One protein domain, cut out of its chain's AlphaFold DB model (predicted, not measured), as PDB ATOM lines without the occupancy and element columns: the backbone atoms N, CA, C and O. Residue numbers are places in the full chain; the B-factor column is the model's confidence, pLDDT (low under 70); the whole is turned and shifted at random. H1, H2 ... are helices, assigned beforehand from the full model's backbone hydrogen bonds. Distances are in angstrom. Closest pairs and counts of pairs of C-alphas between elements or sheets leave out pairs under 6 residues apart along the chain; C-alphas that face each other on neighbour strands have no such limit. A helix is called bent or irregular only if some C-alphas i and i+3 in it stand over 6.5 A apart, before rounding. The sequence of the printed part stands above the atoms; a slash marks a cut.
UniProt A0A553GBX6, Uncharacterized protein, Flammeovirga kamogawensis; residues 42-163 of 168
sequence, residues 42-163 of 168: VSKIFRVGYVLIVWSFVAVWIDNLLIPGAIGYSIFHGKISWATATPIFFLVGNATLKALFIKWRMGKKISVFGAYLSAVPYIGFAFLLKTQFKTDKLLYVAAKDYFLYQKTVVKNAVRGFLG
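Overview. This is residues 42 to 163 of the 168 residues of an uncharacterized protein of Flammeovirga kamogawensis (UniProt A0A553GBX6). A long helical hairpin, H1 and H2, makes the longest axis, and the short helices H3 and H4 pack beside the half of it away from its turn. H5 folds back from H4 and crosses H1 at a slant. The 122 printed residues hold five named helices, H1 to H5 in order, and no named strand: all helix. The whole is loose, with a radius of gyration of the C-alphas of 17.0 A, and flat, spanning 55 by 38 by 18 A.

Arrangement. Start with H1, residues 42 to 77, and H2, residues 82 to 109: this hairpin runs opposite ways at a shallow tilt of 9 degrees, closest at the C-alphas of Ala 70 and Thr 84, 5.4 A. H3, residues 112 to 119, touches residues 95 to 103 of H2 alone, closest at C-alphas 99 and 115, 4.9 A, at a steep tilt of 63 degrees. H4, residues 124 to 132, touches residues 45 to 53 of H1 alone, closest at C-alphas 49 and 125, 5.9 A. H5, residues 137 to 161, forms a hairpin with H4, closest at C-alphas 129 and 140, 6.5 A, and touches H1 at a steep tilt of 47 degrees, closest at C-alphas 53 and 151, 6.2 A. H2 and H5 are apart. Every O i to N i+4 pair is within hydrogen-bond range in H3, H4 and H5; H1 has 29 of 32, H2 20 of 24.

Along the chain. Find C-alpha 42 at (-55.761, 10.497, 147.163); H1 runs 50.5 A from there, with a kink of 36 degrees near residue 61. H2, 38.3 A, is irregular: C-alphas 105 and 108 are 9.3 A apart. H3 measures 10.7 A and H4 12.3 A; H5 runs 36.1 A to C-alpha 161 at (-76.934, 22.488, 128.120).

Size, cuts and confidence. Look to Gly 78 and Leu 138 for the C-alphas farthest apart, 55.4 A. The printed part has no cut, and the four links are tight. Confidence is under 70 at residues 78, 80 to 81, 83 and 122.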
ATOM      1  N   VAL A  42     -55.839   9.935 148.508       77.81
ATOM      2  CA  VAL A  42     -55.761  10.497 147.163       77.81
ATOM      3  C   VAL A  42     -57.166  10.717 146.609       77.81
ATOM      4  O   VAL A  42     -57.478  11.814 146.152       77.81
ATOM      5  N   SER A  43     -58.082   9.767 146.804       73.69
ATOM      6  CA  SER A  43     -59.487   9.919 146.388       73.69
ATOM      7  C   SER A  43     -60.187  11.139 147.010       73.69
ATOM      8  O   SER A  43     -60.978  11.824 146.357       73.69
ATOM      9  N   LYS A  44     -59.862  11.482 148.267       79.88
ATOM     10  CA  LYS A  44     -60.364  12.703 148.920       79.88
ATOM     11  C   LYS A  44     -59.890  13.969 148.210       79.88
ATOM     12  O   LYS A  44     -60.697  14.875 148.022       79.88
ATOM     13  N   ILE A  45     -58.623  14.006 147.800       82.81
ATOM     14  CA  ILE A  45     -58.038  15.108 147.027       82.81
ATOM     15  C   ILE A  45     -58.739  15.210 145.677       82.81
ATOM     16  O   ILE A  45     -59.173  16.301 145.311       82.81
ATOM     17  N   PHE A  46     -58.944  14.082 144.990       82.19
ATOM     18  CA  PHE A  46     -59.624  14.069 143.698       82.19
ATOM     19  C   PHE A  46     -61.052  14.631 143.781       82.19
ATOM     20  O   PHE A  46     -61.445  15.486 142.988       82.19
ATOM     21  N   ARG A  47     -61.805  14.237 144.815       81.62
ATOM     22  CA  ARG A  47     -63.166  14.737 145.056       81.62
ATOM     23  C   ARG A  47     -63.201  16.227 145.392       81.62
ATOM     24  O   ARG A  47     -64.042  16.947 144.862       81.62
ATOM     25  N   VAL A  48     -62.301  16.699 146.257       83.94
ATOM     26  CA  VAL A  48     -62.196  18.135 146.569       83.94
ATOM     27  C   VAL A  48     -61.819  18.922 145.314       83.94
ATOM     28  O   VAL A  48     -62.443  19.940 145.032       83.94
ATOM     29  N   GLY A  49     -60.862  18.430 144.526       83.19
ATOM     30  CA  GLY A  49     -60.445  19.065 143.279       83.19
ATOM     31  C   GLY A  49     -61.579  19.179 142.262       83.19
ATOM     32  O   GLY A  49     -61.773  20.248 141.690       83.19
ATOM     33  N   TYR A  50     -62.392  18.132 142.104       82.38
ATOM     34  CA  TYR A  50     -63.548  18.169 141.206       82.38
ATOM     35  C   TYR A  50     -64.569  19.229 141.639       82.38
ATOM     36  O   TYR A  50     -64.986  20.057 140.829       82.38
ATOM     37  N   VAL A  51     -64.900  19.280 142.936       84.00
ATOM     38  CA  VAL A  51     -65.794  20.310 143.492       84.00
ATOM     39  C   VAL A  51     -65.240  21.718 143.246       84.00
ATOM     40  O   VAL A  51     -65.996  22.610 142.874       84.00
ATOM     41  N   LEU A  52     -63.928  21.929 143.394       83.62
ATOM     42  CA  LEU A  52     -63.285  23.223 143.126       83.62
ATOM     43  C   LEU A  52     -63.325  23.624 141.645       83.62
ATOM     44  O   LEU A  52     -63.445  24.813 141.347       83.62
ATOM     45  N   ILE A  53     -63.252  22.666 140.719       82.50
ATOM     46  CA  ILE A  53     -63.374  22.923 139.276       82.50
ATOM     47  C   ILE A  53     -64.794  23.345 138.927       82.50
ATOM     48  O   ILE A  53     -64.974  24.397 138.309       82.50
ATOM     49  N   VAL A  54     -65.792  22.579 139.376       82.94
ATOM     50  CA  VAL A  54     -67.206  22.935 139.200       82.94
ATOM     51  C   VAL A  54     -67.466  24.313 139.806       82.94
ATOM     52  O   VAL A  54     -68.066  25.173 139.163       82.94
ATOM     53  N   TRP A  55     -66.915  24.586 140.993       80.81
ATOM     54  CA  TRP A  55     -67.091  25.889 141.624       80.81
ATOM     55  C   TRP A  55     -66.406  27.038 140.896       80.81
ATOM     56  O   TRP A  55     -66.942  28.145 140.878       80.81
ATOM     57  N   SER A  56     -65.227  26.800 140.322       78.19
ATOM     58  CA  SER A  56     -64.517  27.808 139.532       78.19
ATOM     59  C   SER A  56     -65.320  28.182 138.289       78.19
ATOM     60  O   SER A  56     -65.303  29.337 137.887       78.19
ATOM     61  N   PHE A  57     -66.069  27.238 137.715       76.56
ATOM     62  CA  PHE A  57     -66.964  27.524 136.601       76.56
ATOM     63  C   PHE A  57     -68.165  28.384 137.021       76.56
ATOM     64  O   PHE A  57     -68.461  29.366 136.349       76.56
ATOM     65  N   VAL A  58     -68.829  28.088 138.145       78.94
ATOM     66  CA  VAL A  58     -69.930  28.953 138.620       78.94
ATOM     67  C   VAL A  58     -69.424  30.344 139.011       78.94
ATOM     68  O   VAL A  58     -70.115  31.328 138.767       78.94
ATOM     69  N   ALA A  59     -68.207  30.454 139.558       75.69
ATOM     70  CA  ALA A  59     -67.606  31.746 139.890       75.69
ATOM     71  C   ALA A  59     -67.518  32.682 138.671       75.69
ATOM     72  O   ALA A  59     -67.840  33.855 138.812       75.69
ATOM     73  N   VAL A  60     -67.222  32.160 137.470       73.81
ATOM     74  CA  VAL A  60     -67.246  32.941 136.213       73.81
ATOM     75  C   VAL A  60     -68.584  33.660 136.025       73.81
ATOM     76  O   VAL A  60     -68.613  34.818 135.621       73.81
ATOM     77  N   TRP A  61     -69.703  32.991 136.299       71.88
ATOM     78  CA  TRP A  61     -71.030  33.585 136.134       71.88
ATOM     79  C   TRP A  61     -71.302  34.653 137.186       71.88
ATOM     80  O   TRP A  61     -71.866  35.694 136.871       71.88
ATOM     81  N   ILE A  62     -70.859  34.430 138.420       72.81
ATOM     82  CA  ILE A  62     -71.011  35.397 139.510       72.81
ATOM     83  C   ILE A  62     -70.195  36.659 139.224       72.81
ATOM     84  O   ILE A  62     -70.720  37.767 139.332       72.81
ATOM     85  N   ASP A  63     -68.951  36.495 138.781       71.62
ATOM     86  CA  ASP A  63     -68.062  37.610 138.464       71.62
ATOM     87  C   ASP A  63     -68.582  38.436 137.275       71.62
ATOM     88  O   ASP A  63     -68.425  39.653 137.264       71.62
ATOM     89  N   ASN A  64     -69.253  37.803 136.303       73.94
ATOM     90  CA  ASN A  64     -69.746  38.477 135.094       73.94
ATOM     91  C   ASN A  64     -71.207  38.958 135.163       73.94
ATOM     92  O   ASN A  64     -71.596  39.794 134.354       73.94
ATOM     93  N   LEU A  65     -72.027  38.457 136.094       74.94
ATOM     94  CA  LEU A  65     -73.433  38.870 136.248       74.94
ATOM     95  C   LEU A  65     -73.666  39.645 137.546       74.94
ATOM     96  O   LEU A  65     -74.223  40.741 137.533       74.94
ATOM     97  N   LEU A  66     -73.239  39.078 138.676       72.56
ATOM     98  CA  LEU A  66     -73.596  39.557 140.013       72.56
ATOM     99  C   LEU A  66     -72.833  40.833 140.384       72.56
ATOM    100  O   LEU A  66     -73.434  41.777 140.895       72.56
ATOM    101  N   ILE A  67     -71.529  40.887 140.094       73.62
ATOM    102  CA  ILE A  67     -70.700  42.069 140.383       73.62
ATOM    103  C   ILE A  67     -71.089  43.260 139.481       73.62
ATOM    104  O   ILE A  67     -71.406  44.319 140.030       73.62
ATOM    105  N   PRO A  68     -71.167  43.125 138.139       76.38
ATOM    106  CA  PRO A  68     -71.616  44.216 137.275       76.38
ATOM    107  C   PRO A  68     -73.049  44.665 137.574       76.38
ATOM    108  O   PRO A  68     -73.317  45.865 137.581       76.38
ATOM    109  N   GLY A  69     -73.955  43.732 137.887       75.56
ATOM    110  CA  GLY A  69     -75.333  44.051 138.267       75.56
ATOM    111  C   GLY A  69     -75.418  44.887 139.547       75.56
ATOM    112  O   GLY A  69     -76.147  45.877 139.589       75.56
ATOM    113  N   ALA A  70     -74.626  44.551 140.570       74.88
ATOM    114  CA  ALA A  70     -74.573  45.321 141.811       74.88
ATOM    115  C   ALA A  70     -73.964  46.721 141.614       74.88
ATOM    116  O   ALA A  70     -74.459  47.693 142.190       74.88
ATOM    117  N   ILE A  71     -72.931  46.843 140.773       75.50
ATOM    118  CA  ILE A  71     -72.338  48.139 140.409       75.50
ATOM    119  C   ILE A  71     -73.356  48.996 139.650       75.50
ATOM    120  O   ILE A  71     -73.582  50.147 140.021       75.50
ATOM    121  N   GLY A  72     -74.020  48.431 138.636       76.25
ATOM    122  CA  GLY A  72     -75.055  49.122 137.866       76.25
ATOM    123  C   GLY A  72     -76.189  49.632 138.756       76.25
ATOM    124  O   GLY A  72     -76.568  50.797 138.657       76.25
ATOM    125  N   TYR A  73     -76.657  48.808 139.696       75.06
ATOM    126  CA  TYR A  73     -77.669  49.200 140.680       75.06
ATOM    127  C   TYR A  73     -77.206  50.367 141.567       75.06
ATOM    128  O   TYR A  73     -77.953  51.323 141.781       75.06
ATOM    129  N   SER A  74     -75.956  50.330 142.042       74.69
ATOM    130  CA  SER A  74     -75.376  51.414 142.846       74.69
ATOM    131  C   SER A  74     -75.333  52.741 142.096       74.69
ATOM    132  O   SER A  74     -75.620  53.785 142.681       74.69
ATOM    133  N   ILE A  75     -74.947  52.702 140.817       78.44
ATOM    134  CA  ILE A  75     -74.821  53.892 139.970       78.44
ATOM    135  C   ILE A  75     -76.210  54.472 139.675       78.44
ATOM    136  O   ILE A  75     -76.407  55.675 139.819       78.44
ATOM    137  N   PHE A  76     -77.191  53.628 139.336       79.25
ATOM    138  CA  PHE A  76     -78.548  54.071 138.995       79.25
ATOM    139  C   PHE A  76     -79.341  54.643 140.174       79.25
ATOM    140  O   PHE A  76     -80.230  55.467 139.966       79.25
ATOM    141  N   HIS A  77     -79.076  54.202 141.404       77.62
ATOM    142  CA  HIS A  77     -79.822  54.660 142.582       77.62
ATOM    143  C   HIS A  77     -79.045  55.625 143.483       77.62
ATOM    144  O   HIS A  77     -79.613  56.134 144.451       77.62
ATOM    145  N   GLY A  78     -77.771  55.901 143.177       67.44
ATOM    146  CA  GLY A  78     -76.959  56.920 143.853       67.44
ATOM    147  C   GLY A  78     -76.771  56.703 145.359       67.44
ATOM    148  O   GLY A  78     -76.397  57.631 146.074       67.44
ATOM    149  N   LYS A  79     -77.062  55.499 145.867       71.56
ATOM    150  CA  LYS A  79     -76.994  55.148 147.290       71.56
ATOM    151  C   LYS A  79     -76.359  53.777 147.460       71.56
ATOM    152  O   LYS A  79     -76.749  52.816 146.797       71.56
ATOM    153  N   ILE A  80     -75.437  53.681 148.414       67.06
ATOM    154  CA  ILE A  80     -74.950  52.395 148.912       67.06
ATOM    155  C   ILE A  80     -76.089  51.790 149.734       67.06
ATOM    156  O   ILE A  80     -76.473  52.320 150.774       67.06
ATOM    157  N   SER A  81     -76.668  50.705 149.232       69.56
ATOM    158  CA  SER A  81     -77.743  49.960 149.890       69.56
ATOM    159  C   SER A  81     -77.271  48.558 150.284       69.56
ATOM    160  O   SER A  81     -76.186  48.103 149.908       69.56
ATOM    161  N   TRP A  82     -78.107  47.808 150.999       73.00
ATOM    162  CA  TRP A  82     -77.849  46.390 151.268       73.00
ATOM    163  C   TRP A  82     -77.642  45.559 149.989       73.00
ATOM    164  O   TRP A  82     -76.864  44.601 149.996       73.00
ATOM    165  N   ALA A  83     -78.239  45.963 148.860       68.88
ATOM    166  CA  ALA A  83     -78.042  45.303 147.571       68.88
ATOM    167  C   ALA A  83     -76.582  45.395 147.087       68.88
ATOM    168  O   ALA A  83     -76.046  44.427 146.558       68.88
ATOM    169  N   THR A  84     -75.901  46.514 147.352       71.44
ATOM    170  CA  THR A  84     -74.480  46.699 147.007       71.44
ATOM    171  C   THR A  84     -73.518  45.968 147.942       71.44
ATOM    172  O   THR A  84     -72.418  45.617 147.527       71.44
ATOM    173  N   ALA A  85     -73.925  45.681 149.182       75.69
ATOM    174  CA  ALA A  85     -73.119  44.902 150.127       75.69
ATOM    175  C   ALA A  85     -73.281  43.379 149.941       75.69
ATOM    176  O   ALA A  85     -72.405  42.603 150.327       75.69
ATOM    177  N   THR A  86     -74.381  42.939 149.323       79.00
ATOM    178  CA  THR A  86     -74.716  41.519 149.120       79.00
ATOM    179  C   THR A  86     -73.615  40.722 148.397       79.00
ATOM    180  O   THR A  86     -73.267  39.649 148.892       79.00
ATOM    181  N   PRO A  87     -72.984  41.213 147.308       74.75
ATOM    182  CA  PRO A  87     -71.871  40.507 146.670       74.75
ATOM    183  C   PRO A  87     -70.672  40.302 147.600       74.75
ATOM    184  O   PRO A  87     -70.044  39.250 147.555       74.75
ATOM    185  N   ILE A  88     -70.376  41.262 148.482       77.75
ATOM    186  CA  ILE A  88     -69.258  41.166 149.433       77.75
ATOM    187  C   ILE A  88     -69.542  40.069 150.462       77.75
ATOM    188  O   ILE A  88     -68.710  39.185 150.669       77.75
ATOM    189  N   PHE A  89     -70.735  40.074 151.063       82.00
ATOM    190  CA  PHE A  89     -71.143  39.027 152.004       82.00
ATOM    191  C   PHE A  89     -71.189  37.653 151.342       82.00
ATOM    192  O   PHE A  89     -70.731  36.671 151.926       82.00
ATOM    193  N   PHE A  90     -71.679  37.585 150.105       81.88
ATOM    194  CA  PHE A  90     -71.679  36.358 149.327       81.88
ATOM    195  C   PHE A  90     -70.252  35.856 149.066       81.88
ATOM    196  O   PHE A  90     -69.978  34.677 149.282       81.88
ATOM    197  N   LEU A  91     -69.322  36.728 148.662       79.31
ATOM    198  CA  LEU A  91     -67.921  36.367 148.424       79.31
ATOM    199  C   LEU A  91     -67.254  35.821 149.691       79.31
ATOM    200  O   LEU A  91     -66.667  34.738 149.654       79.31
ATOM    201  N   VAL A  92     -67.386  36.526 150.820       83.25
ATOM    202  CA  VAL A  92     -66.786  36.122 152.104       83.25
ATOM    203  C   VAL A  92     -67.416  34.832 152.629       83.25
ATOM    204  O   VAL A  92     -66.700  33.905 153.027       83.25
ATOM    205  N   GLY A  93     -68.746  34.735 152.592       86.00
ATOM    206  CA  GLY A  93     -69.482  33.544 153.011       86.00
ATOM    207  C   GLY A  93     -69.117  32.327 152.164       86.00
ATOM    208  O   GLY A  93     -68.770  31.278 152.702       86.00
ATOM    209  N   ASN A  94     -69.095  32.478 150.838       84.44
ATOM    210  CA  ASN A  94     -68.738  31.409 149.909       84.44
ATOM    211  C   ASN A  94     -67.283  30.948 150.089       84.44
ATOM    212  O   ASN A  94     -67.017  29.748 150.150       84.44
ATOM    213  N   ALA A  95     -66.335  31.882 150.222       84.69
ATOM    214  CA  ALA A  95     -64.935  31.551 150.485       84.69
ATOM    215  C   ALA A  95     -64.778  30.777 151.805       84.69
ATOM    216  O   ALA A  95     -64.074  29.767 151.852       84.69
ATOM    217  N   THR A  96     -65.490  31.199 152.852       87.56
ATOM    218  CA  THR A  96     -65.462  30.549 154.168       87.56
ATOM    219  C   THR A  96     -66.074  29.151 154.122       87.56
ATOM    220  O   THR A  96     -65.455  28.200 154.593       87.56
ATOM    221  N   LEU A  97     -67.242  28.985 153.494       89.44
ATOM    222  CA  LEU A  97     -67.891  27.679 153.336       89.44
ATOM    223  C   LEU A  97     -67.019  26.702 152.542       89.44
ATOM    224  O   LEU A  97     -66.873  25.544 152.938       89.44
ATOM    225  N   LYS A  98     -66.376  27.167 151.463       88.12
ATOM    226  CA  LYS A  98     -65.409  26.366 150.697       88.12
ATOM    227  C   LYS A  98     -64.212  25.965 151.555       88.12
ATOM    228  O   LYS A  98     -63.853  24.790 151.573       88.12
ATOM    229  N   ALA A  99     -63.615  26.904 152.285       88.00
ATOM    230  CA  ALA A  99     -62.478  26.618 153.155       88.00
ATOM    231  C   ALA A  99     -62.847  25.602 154.251       88.00
ATOM    232  O   ALA A  99     -62.102  24.647 154.479       88.00
ATOM    233  N   LEU A 100     -64.024  25.744 154.869       89.50
ATOM    234  CA  LEU A 100     -64.551  24.793 155.847       89.50
ATOM    235  C   LEU A 100     -64.782  23.411 155.232       89.50
ATOM    236  O   LEU A 100     -64.340  22.418 155.804       89.50
ATOM    237  N   PHE A 101     -65.393  23.334 154.047       88.69
ATOM    238  CA  PHE A 101     -65.589  22.076 153.322       88.69
ATOM    239  C   PHE A 101     -64.258  21.370 153.031       88.69
ATOM    240  O   PHE A 101     -64.103  20.180 153.321       88.69
ATOM    241  N   ILE A 102     -63.268  22.105 152.514       87.62
ATOM    242  CA  ILE A 102     -61.928  21.576 152.226       87.62
ATOM    243  C   ILE A 102     -61.275  21.084 153.517       87.62
ATOM    244  O   ILE A 102     -60.771  19.961 153.563       87.62
ATOM    245  N   LYS A 103     -61.307  21.892 154.582       89.75
ATOM    246  CA  LYS A 103     -60.697  21.556 155.871       89.75
ATOM    247  C   LYS A 103     -61.350  20.332 156.507       89.75
ATOM    248  O   LYS A 103     -60.637  19.445 156.969       89.75
ATOM    249  N   TRP A 104     -62.677  20.254 156.486       88.69
ATOM    250  CA  TRP A 104     -63.432  19.112 156.989       88.69
ATOM    251  C   TRP A 104     -63.090  17.834 156.217       88.69
ATOM    252  O   TRP A 104     -62.813  16.794 156.815       88.69
ATOM    253  N   ARG A 105     -63.007  17.913 154.883       85.00
ATOM    254  CA  ARG A 105     -62.738  16.743 154.036       85.00
ATOM    255  C   ARG A 105     -61.284  16.267 154.103       85.00
ATOM    256  O   ARG A 105     -61.039  15.058 154.112       85.00
ATOM    257  N   MET A 106     -60.332  17.196 154.155       83.50
ATOM    258  CA  MET A 106     -58.888  16.924 154.173       83.50
ATOM    259  C   MET A 106     -58.338  16.685 155.591       83.50
ATOM    260  O   MET A 106     -57.278  16.077 155.756       83.50
ATOM    261  N   GLY A 107     -59.048  17.128 156.630       85.50
ATOM    262  CA  GLY A 107     -58.682  16.929 158.030       85.50
ATOM    263  C   GLY A 107     -57.317  17.530 158.378       85.50
ATOM    264  O   GLY A 107     -57.080  18.731 158.220       85.50
ATOM    265  N   LYS A 108     -56.397  16.691 158.871       83.75
ATOM    266  CA  LYS A 108     -55.025  17.096 159.235       83.75
ATOM    267  C   LYS A 108     -54.089  17.282 158.029       83.75
ATOM    268  O   LYS A 108     -53.014  17.838 158.201       83.75
ATOM    269  N   LYS A 109     -54.490  16.875 156.816       81.88
ATOM    270  CA  LYS A 109     -53.654  16.967 155.600       81.88
ATOM    271  C   LYS A 109     -53.503  18.381 155.040       81.88
ATOM    272  O   LYS A 109     -52.704  18.601 154.135       81.88
ATOM    273  N   ILE A 110     -54.291  19.328 155.546       85.12
ATOM    274  CA  ILE A 110     -54.246  20.726 155.132       85.12
ATOM    275  C   ILE A 110     -54.377  21.638 156.351       85.12
ATOM    276  O   ILE A 110     -55.176  21.375 157.254       85.12
ATOM    277  N   SER A 111     -53.594  22.713 156.407       87.75
ATOM    278  CA  SER A 111     -53.761  23.755 157.425       87.75
ATOM    279  C   SER A 111     -55.013  24.591 157.137       87.75
ATOM    280  O   SER A 111     -55.559  24.547 156.036       87.75
ATOM    281  N   VAL A 112     -55.489  25.357 158.123       86.56
ATOM    282  CA  VAL A 112     -56.624  26.280 157.920       86.56
ATOM    283  C   VAL A 112     -56.285  27.296 156.828       86.56
ATOM    284  O   VAL A 112     -57.043  27.453 155.877       86.56
ATOM    285  N   PHE A 113     -55.095  27.895 156.896       86.62
ATOM    286  CA  PHE A 113     -54.604  28.803 155.861       86.62
ATOM    287  C   PHE A 113     -54.501  28.126 154.484       86.62
ATOM    288  O   PHE A 113     -54.941  28.680 153.480       86.62
ATOM    289  N   GLY A 114     -54.005  26.884 154.431       84.81
ATOM    290  CA  GLY A 114     -53.962  26.105 153.195       84.81
ATOM    291  C   GLY A 114     -55.352  25.827 152.613       84.81
ATOM    292  O   GLY A 114     -55.508  25.823 151.394       84.81
ATOM    293  N   ALA A 115     -56.369  25.643 153.460       86.81
ATOM    294  CA  ALA A 115     -57.752  25.481 153.021       86.81
ATOM    295  C   ALA A 115     -58.315  26.774 152.412       86.81
ATOM    296  O   ALA A 115     -58.963  26.705 151.372       86.81
ATOM    297  N   TYR A 116     -58.002  27.941 152.986       86.62
ATOM    298  CA  TYR A 116     -58.360  29.235 152.396       86.62
ATOM    299  C   TYR A 116     -57.668  29.471 151.050       86.62
ATOM    300  O   TYR A 116     -58.340  29.817 150.082       86.62
ATOM    301  N   LEU A 117     -56.364  29.198 150.940       85.50
ATOM    302  CA  LEU A 117     -55.659  29.279 149.654       85.50
ATOM    303  C   LEU A 117     -56.244  28.313 148.618       85.50
ATOM    304  O   LEU A 117     -56.371  28.663 147.448       85.50
ATOM    305  N   SER A 118     -56.655  27.120 149.050       85.12
ATOM    306  CA  SER A 118     -57.287  26.126 148.174       85.12
ATOM    307  C   SER A 118     -58.711  26.504 147.755       85.12
ATOM    308  O   SER A 118     -59.193  26.019 146.735       85.12
ATOM    309  N   ALA A 119     -59.390  27.360 148.521       84.56
ATOM    310  CA  ALA A 119     -60.730  27.848 148.213       84.56
ATOM    311  C   ALA A 119     -60.737  28.945 147.134       84.56
ATOM    312  O   ALA A 119     -61.801  29.241 146.580       84.56
ATOM    313  N   VAL A 120     -59.572  29.532 146.822       81.38
ATOM    314  CA  VAL A 120     -59.431  30.560 145.786       81.38
ATOM    315  C   VAL A 120     -59.769  29.960 144.415       81.38
ATOM    316  O   VAL A 120     -59.145  28.968 144.015       81.38
ATOM    317  N   PRO A 121     -60.722  30.545 143.666       72.81
ATOM    318  CA  PRO A 121     -61.045  30.101 142.314       72.81
ATOM    319  C   PRO A 121     -59.804  30.050 141.417       72.81
ATOM    320  O   PRO A 121     -58.901  30.877 141.545       72.81
ATOM    321  N   TYR A 122     -59.765  29.089 140.492       68.12
ATOM    322  CA  TYR A 122     -58.697  28.878 139.497       68.12
ATOM    323  C   TYR A 122     -57.319  28.455 140.042       68.12
ATOM    324  O   TYR A 122     -56.694  27.565 139.467       68.12
ATOM    325  N   ILE A 123     -56.844  29.051 141.137       73.06
ATOM    326  CA  ILE A 123     -55.484  28.857 141.665       73.06
ATOM    327  C   ILE A 123     -55.468  27.832 142.802       73.06
ATOM    328  O   ILE A 123     -54.527  27.042 142.918       73.06
ATOM    329  N   GLY A 124     -56.520  27.800 143.623       77.69
ATOM    330  CA  GLY A 124     -56.558  26.987 144.833       77.69
ATOM    331  C   GLY A 124     -56.443  25.489 144.568       77.69
ATOM    332  O   GLY A 124     -55.806  24.756 145.323       77.69
ATOM    333  N   PHE A 125     -56.947  25.040 143.424       78.50
ATOM    334  CA  PHE A 125     -56.780  23.667 142.974       78.50
ATOM    335  C   PHE A 125     -55.311  23.312 142.655       78.50
ATOM    336  O   PHE A 125     -54.812  22.280 143.105       78.50
ATOM    337  N   ALA A 126     -54.587  24.177 141.936       79.62
ATOM    338  CA  ALA A 126     -53.172  23.953 141.633       79.62
ATOM    339  C   ALA A 126     -52.322  23.945 142.913       79.62
ATOM    340  O   ALA A 126     -51.413  23.124 143.061       79.62
ATOM    341  N   PHE A 127     -52.659  24.812 143.872       83.44
ATOM    342  CA  PHE A 127     -52.057  24.809 145.201       83.44
ATOM    343  C   PHE A 127     -52.324  23.491 145.948       83.44
ATOM    344  O   PHE A 127     -51.402  22.899 146.517       83.44
ATOM    345  N   LEU A 128     -53.559  22.986 145.904       84.31
ATOM    346  CA  LEU A 128     -53.934  21.728 146.544       84.31
ATOM    347  C   LEU A 128     -53.167  20.539 145.948       84.31
ATOM    348  O   LEU A 128     -52.590  19.758 146.697       84.31
ATOM    349  N   LEU A 129     -53.047  20.436 144.621       83.94
ATOM    350  CA  LEU A 129     -52.221  19.391 144.005       83.94
ATOM    351  C   LEU A 129     -50.747  19.505 144.394       83.94
ATOM    352  O   LEU A 129     -50.123  18.516 144.772       83.94
ATOM    353  N   LYS A 130     -50.186  20.717 144.321       83.50
ATOM    354  CA  LYS A 130     -48.765  20.951 144.601       83.50
ATOM    355  C   LYS A 130     -48.405  20.621 146.048       83.50
ATOM    356  O   LYS A 130     -47.311  20.132 146.307       83.50
ATOM    357  N   THR A 131     -49.305  20.894 146.991       82.25
ATOM    358  CA  THR A 131     -49.078  20.593 148.410       82.25
ATOM    359  C   THR A 131     -49.222  19.109 148.724       82.25
ATOM    360  O   THR A 131     -48.491  18.612 149.575       82.25
ATOM    361  N   GLN A 132     -50.122  18.397 148.043       82.94
ATOM    362  CA  GLN A 132     -50.406  16.994 148.353       82.94
ATOM    363  C   GLN A 132     -49.547  15.994 147.572       82.94
ATOM    364  O   GLN A 132     -49.261  14.921 148.090       82.94
ATOM    365  N   PHE A 133     -49.103  16.341 146.362       83.88
ATOM    366  CA  PHE A 133     -48.312  15.464 145.488       83.88
ATOM    367  C   PHE A 133     -46.875  15.961 145.291       83.88
ATOM    368  O   PHE A 133     -46.226  15.627 144.307       83.88
ATOM    369  N   LYS A 134     -46.346  16.768 146.223       77.75
ATOM    370  CA  LYS A 134     -45.006  17.376 146.105       77.75
ATOM    371  C   LYS A 134     -43.893  16.347 145.855       77.75
ATOM    372  O   LYS A 134     -42.921  16.664 145.176       77.75
ATOM    373  N   THR A 135     -44.017  15.158 146.437       81.56
ATOM    374  CA  THR A 135     -43.009  14.089 146.392       81.56
ATOM    375  C   THR A 135     -43.176  13.143 145.206       81.56
ATOM    376  O   THR A 135     -42.225  12.459 144.856       81.56
ATOM    377  N   ASP A 136     -44.351  13.121 144.577       85.38
ATOM    378  CA  ASP A 136     -44.667  12.235 143.458       85.38
ATOM    379  C   ASP A 136     -44.950  13.074 142.210       85.38
ATOM    380  O   ASP A 136     -46.064  13.544 141.956       85.38
ATOM    381  N   LYS A 137     -43.885  13.307 141.437       87.31
ATOM    382  CA  LYS A 137     -43.935  14.146 140.238       87.31
ATOM    383  C   LYS A 137     -44.842  13.542 139.163       87.31
ATOM    384  O   LYS A 137     -45.502  14.308 138.459       87.31
ATOM    385  N   LEU A 138     -44.883  12.213 139.042       88.00
ATOM    386  CA  LEU A 138     -45.697  11.526 138.041       88.00
ATOM    387  C   LEU A 138     -47.183  11.678 138.386       88.00
ATOM    388  O   LEU A 138     -47.951  12.162 137.554       88.00
ATOM    389  N   LEU A 139     -47.564  11.405 139.637       86.56
ATOM    390  CA  LEU A 139     -48.937  11.584 140.112       86.56
ATOM    391  C   LEU A 139     -49.374  13.050 140.084       86.56
ATOM    392  O   LEU A 139     -50.509  13.343 139.714       86.56
ATOM    393  N   TYR A 140     -48.482  13.993 140.400       87.69
ATOM    394  CA  TYR A 140     -48.770  15.422 140.265       87.69
ATOM    395  C   TYR A 140     -49.105  15.808 138.819       87.69
ATOM    396  O   TYR A 140     -50.100  16.498 138.579       87.69
ATOM    397  N   VAL A 141     -48.286  15.376 137.853       88.62
ATOM    398  CA  VAL A 141     -48.514  15.667 136.430       88.62
ATOM    399  C   VAL A 141     -49.799  14.996 135.951       88.62
ATOM    400  O   VAL A 141     -50.625  15.672 135.342       88.62
ATOM    401  N   ALA A 142     -50.008  13.723 136.287       88.31
ATOM    402  CA  ALA A 142     -51.197  12.981 135.892       88.31
ATOM    403  C   ALA A 142     -52.484  13.561 136.479       88.31
ATOM    404  O   ALA A 142     -53.452  13.778 135.751       88.31
ATOM    405  N   ALA A 143     -52.486  13.900 137.770       87.50
ATOM    406  CA  ALA A 143     -53.614  14.572 138.397       87.50
ATOM    407  C   ALA A 143     -53.886  15.914 137.710       87.50
ATOM    408  O   ALA A 143     -55.021  16.192 137.328       87.50
ATOM    409  N   LYS A 144     -52.857  16.740 137.494       87.56
ATOM    410  CA  LYS A 144     -53.014  18.032 136.813       87.56
ATOM    411  C   LYS A 144     -53.644  17.863 135.426       87.56
ATOM    412  O   LYS A 144     -54.580  18.591 135.107       87.56
ATOM    413  N   ASP A 145     -53.159  16.913 134.633       88.12
ATOM    414  CA  ASP A 145     -53.664  16.659 133.282       88.12
ATOM    415  C   ASP A 145     -55.115  16.155 133.307       88.12
ATOM    416  O   ASP A 145     -55.962  16.685 132.587       88.12
ATOM    417  N   TYR A 146     -55.435  15.216 134.202       87.19
ATOM    418  CA  TYR A 146     -56.804  14.739 134.415       87.19
ATOM    419  C   TYR A 146     -57.760  15.877 134.765       87.19
ATOM    420  O   TYR A 146     -58.880  15.960 134.268       87.19
ATOM    421  N   PHE A 147     -57.329  16.783 135.629       85.00
ATOM    422  CA  PHE A 147     -58.173  17.872 136.079       85.00
ATOM    423  C   PHE A 147     -58.336  18.987 135.042       85.00
ATOM    424  O   PHE A 147     -59.401  19.602 134.969       85.00
ATOM    425  N   LEU A 148     -57.330  19.216 134.194       86.38
ATOM    426  CA  LEU A 148     -57.490  20.040 132.995       86.38
ATOM    427  C   LEU A 148     -58.511  19.418 132.039       86.38
ATOM    428  O   LEU A 148     -59.399  20.125 131.568       86.38
ATOM    429  N   TYR A 149     -58.446  18.101 131.835       87.12
ATOM    430  CA  TYR A 149     -59.451  17.366 131.072       87.12
ATOM    431  C   TYR A 149     -60.856  17.530 131.679       87.12
ATOM    432  O   TYR A 149     -61.781  17.938 130.981       87.12
ATOM    433  N   GLN A 150     -61.014  17.342 132.993       85.06
ATOM    434  CA  GLN A 150     -62.295  17.538 133.687       85.06
ATOM    435  C   GLN A 150     -62.834  18.967 133.553       85.06
ATOM    436  O   GLN A 150     -64.037  19.163 133.395       85.06
ATOM    437  N   LYS A 151     -61.966  19.985 133.565       83.38
ATOM    438  CA  LYS A 151     -62.376  21.374 133.311       83.38
ATOM    439  C   LYS A 151     -62.986  21.530 131.915       83.38
ATOM    440  O   LYS A 151     -63.998  22.217 131.780       83.38
ATOM    441  N   THR A 152     -62.402  20.898 130.897       85.62
ATOM    442  CA  THR A 152     -62.955  20.888 129.534       85.62
ATOM    443  C   THR A 152     -64.272  20.118 129.470       85.62
ATOM    444  O   THR A 152     -65.233  20.634 128.907       85.62
ATOM    445  N   VAL A 153     -64.369  18.955 130.123       85.69
ATOM    446  CA  VAL A 153     -65.615  18.169 130.205       85.69
ATOM    447  C   VAL A 153     -66.746  18.990 130.825       85.69
ATOM    448  O   VAL A 153     -67.813  19.110 130.231       85.69
ATOM    449  N   VAL A 154     -66.508  19.629 131.974       83.19
ATOM    450  CA  VAL A 154     -67.507  20.486 132.638       83.19
ATOM    451  C   VAL A 154     -67.888  21.674 131.750       83.19
ATOM    452  O   VAL A 154     -69.068  21.994 131.620       83.19
ATOM    453  N   LYS A 155     -66.911  22.311 131.091       81.88
ATOM    454  CA  LYS A 155     -67.164  23.413 130.152       81.88
ATOM    455  C   LYS A 155     -68.056  22.966 128.991       81.88
ATOM    456  O   LYS A 155     -68.986  23.691 128.644       81.88
ATOM    457  N   ASN A 156     -67.789  21.804 128.402       83.56
ATOM    458  CA  ASN A 156     -68.563  21.280 127.278       83.56
ATOM    459  C   ASN A 156     -69.958  20.826 127.712       83.56
ATOM    460  O   ASN A 156     -70.919  21.166 127.033       83.56
ATOM    461  N   ALA A 157     -70.102  20.196 128.882       82.88
ATOM    462  CA  ALA A 157     -71.406  19.828 129.434       82.88
ATOM    463  C   ALA A 157     -72.319  21.052 129.617       82.88
ATOM    464  O   ALA A 157     -73.480  21.040 129.206       82.88
ATOM    465  N   VAL A 158     -71.785  22.147 130.166       76.38
ATOM    466  CA  VAL A 158     -72.563  23.385 130.312       76.38
ATOM    467  C   VAL A 158     -72.854  24.030 128.958       76.38
ATOM    468  O   VAL A 158     -73.953  24.531 128.744       76.38
ATOM    469  N   ARG A 159     -71.901  24.015 128.019       76.94
ATOM    470  CA  ARG A 159     -72.146  24.535 126.665       76.94
ATOM    471  C   ARG A 159     -73.234  23.749 125.943       76.94
ATOM    472  O   ARG A 159     -74.106  24.383 125.366       76.94
ATOM    473  N   GLY A 160     -73.223  22.422 126.044       82.31
ATOM    474  CA  GLY A 160     -74.268  21.551 125.509       82.31
ATOM    475  C   GLY A 160     -75.636  21.850 126.123       82.31
ATOM    476  O   GLY A 160     -76.603  22.012 125.388       82.31
ATOM    477  N   PHE A 161     -75.705  22.049 127.445       78.25
ATOM    478  CA  PHE A 161     -76.934  22.488 128.120       78.25
ATOM    479  C   PHE A 161     -77.443  23.847 127.605       78.25
ATOM    480  O   PHE A 161     -78.644  24.058 127.480       78.25
ATOM    481  N   LEU A 162     -76.529  24.758 127.266       77.88
ATOM    482  CA  LEU A 162     -76.837  26.076 126.702       77.88
ATOM    483  C   LEU A 162     -76.995  26.073 125.165       77.88
ATOM    484  O   LEU A 162     -77.111  27.142 124.572       77.88
ATOM    485  N   GLY A 163     -76.962  24.909 124.503       77.81
ATOM    486  CA  GLY A 163     -77.085  24.787 123.043       77.81
ATOM    487  C   GLY A 163     -75.898  25.344 122.238       77.81
ATOM    488  O   GLY A 163     -76.025  25.624 121.049       77.81
TER     489      GLY A 163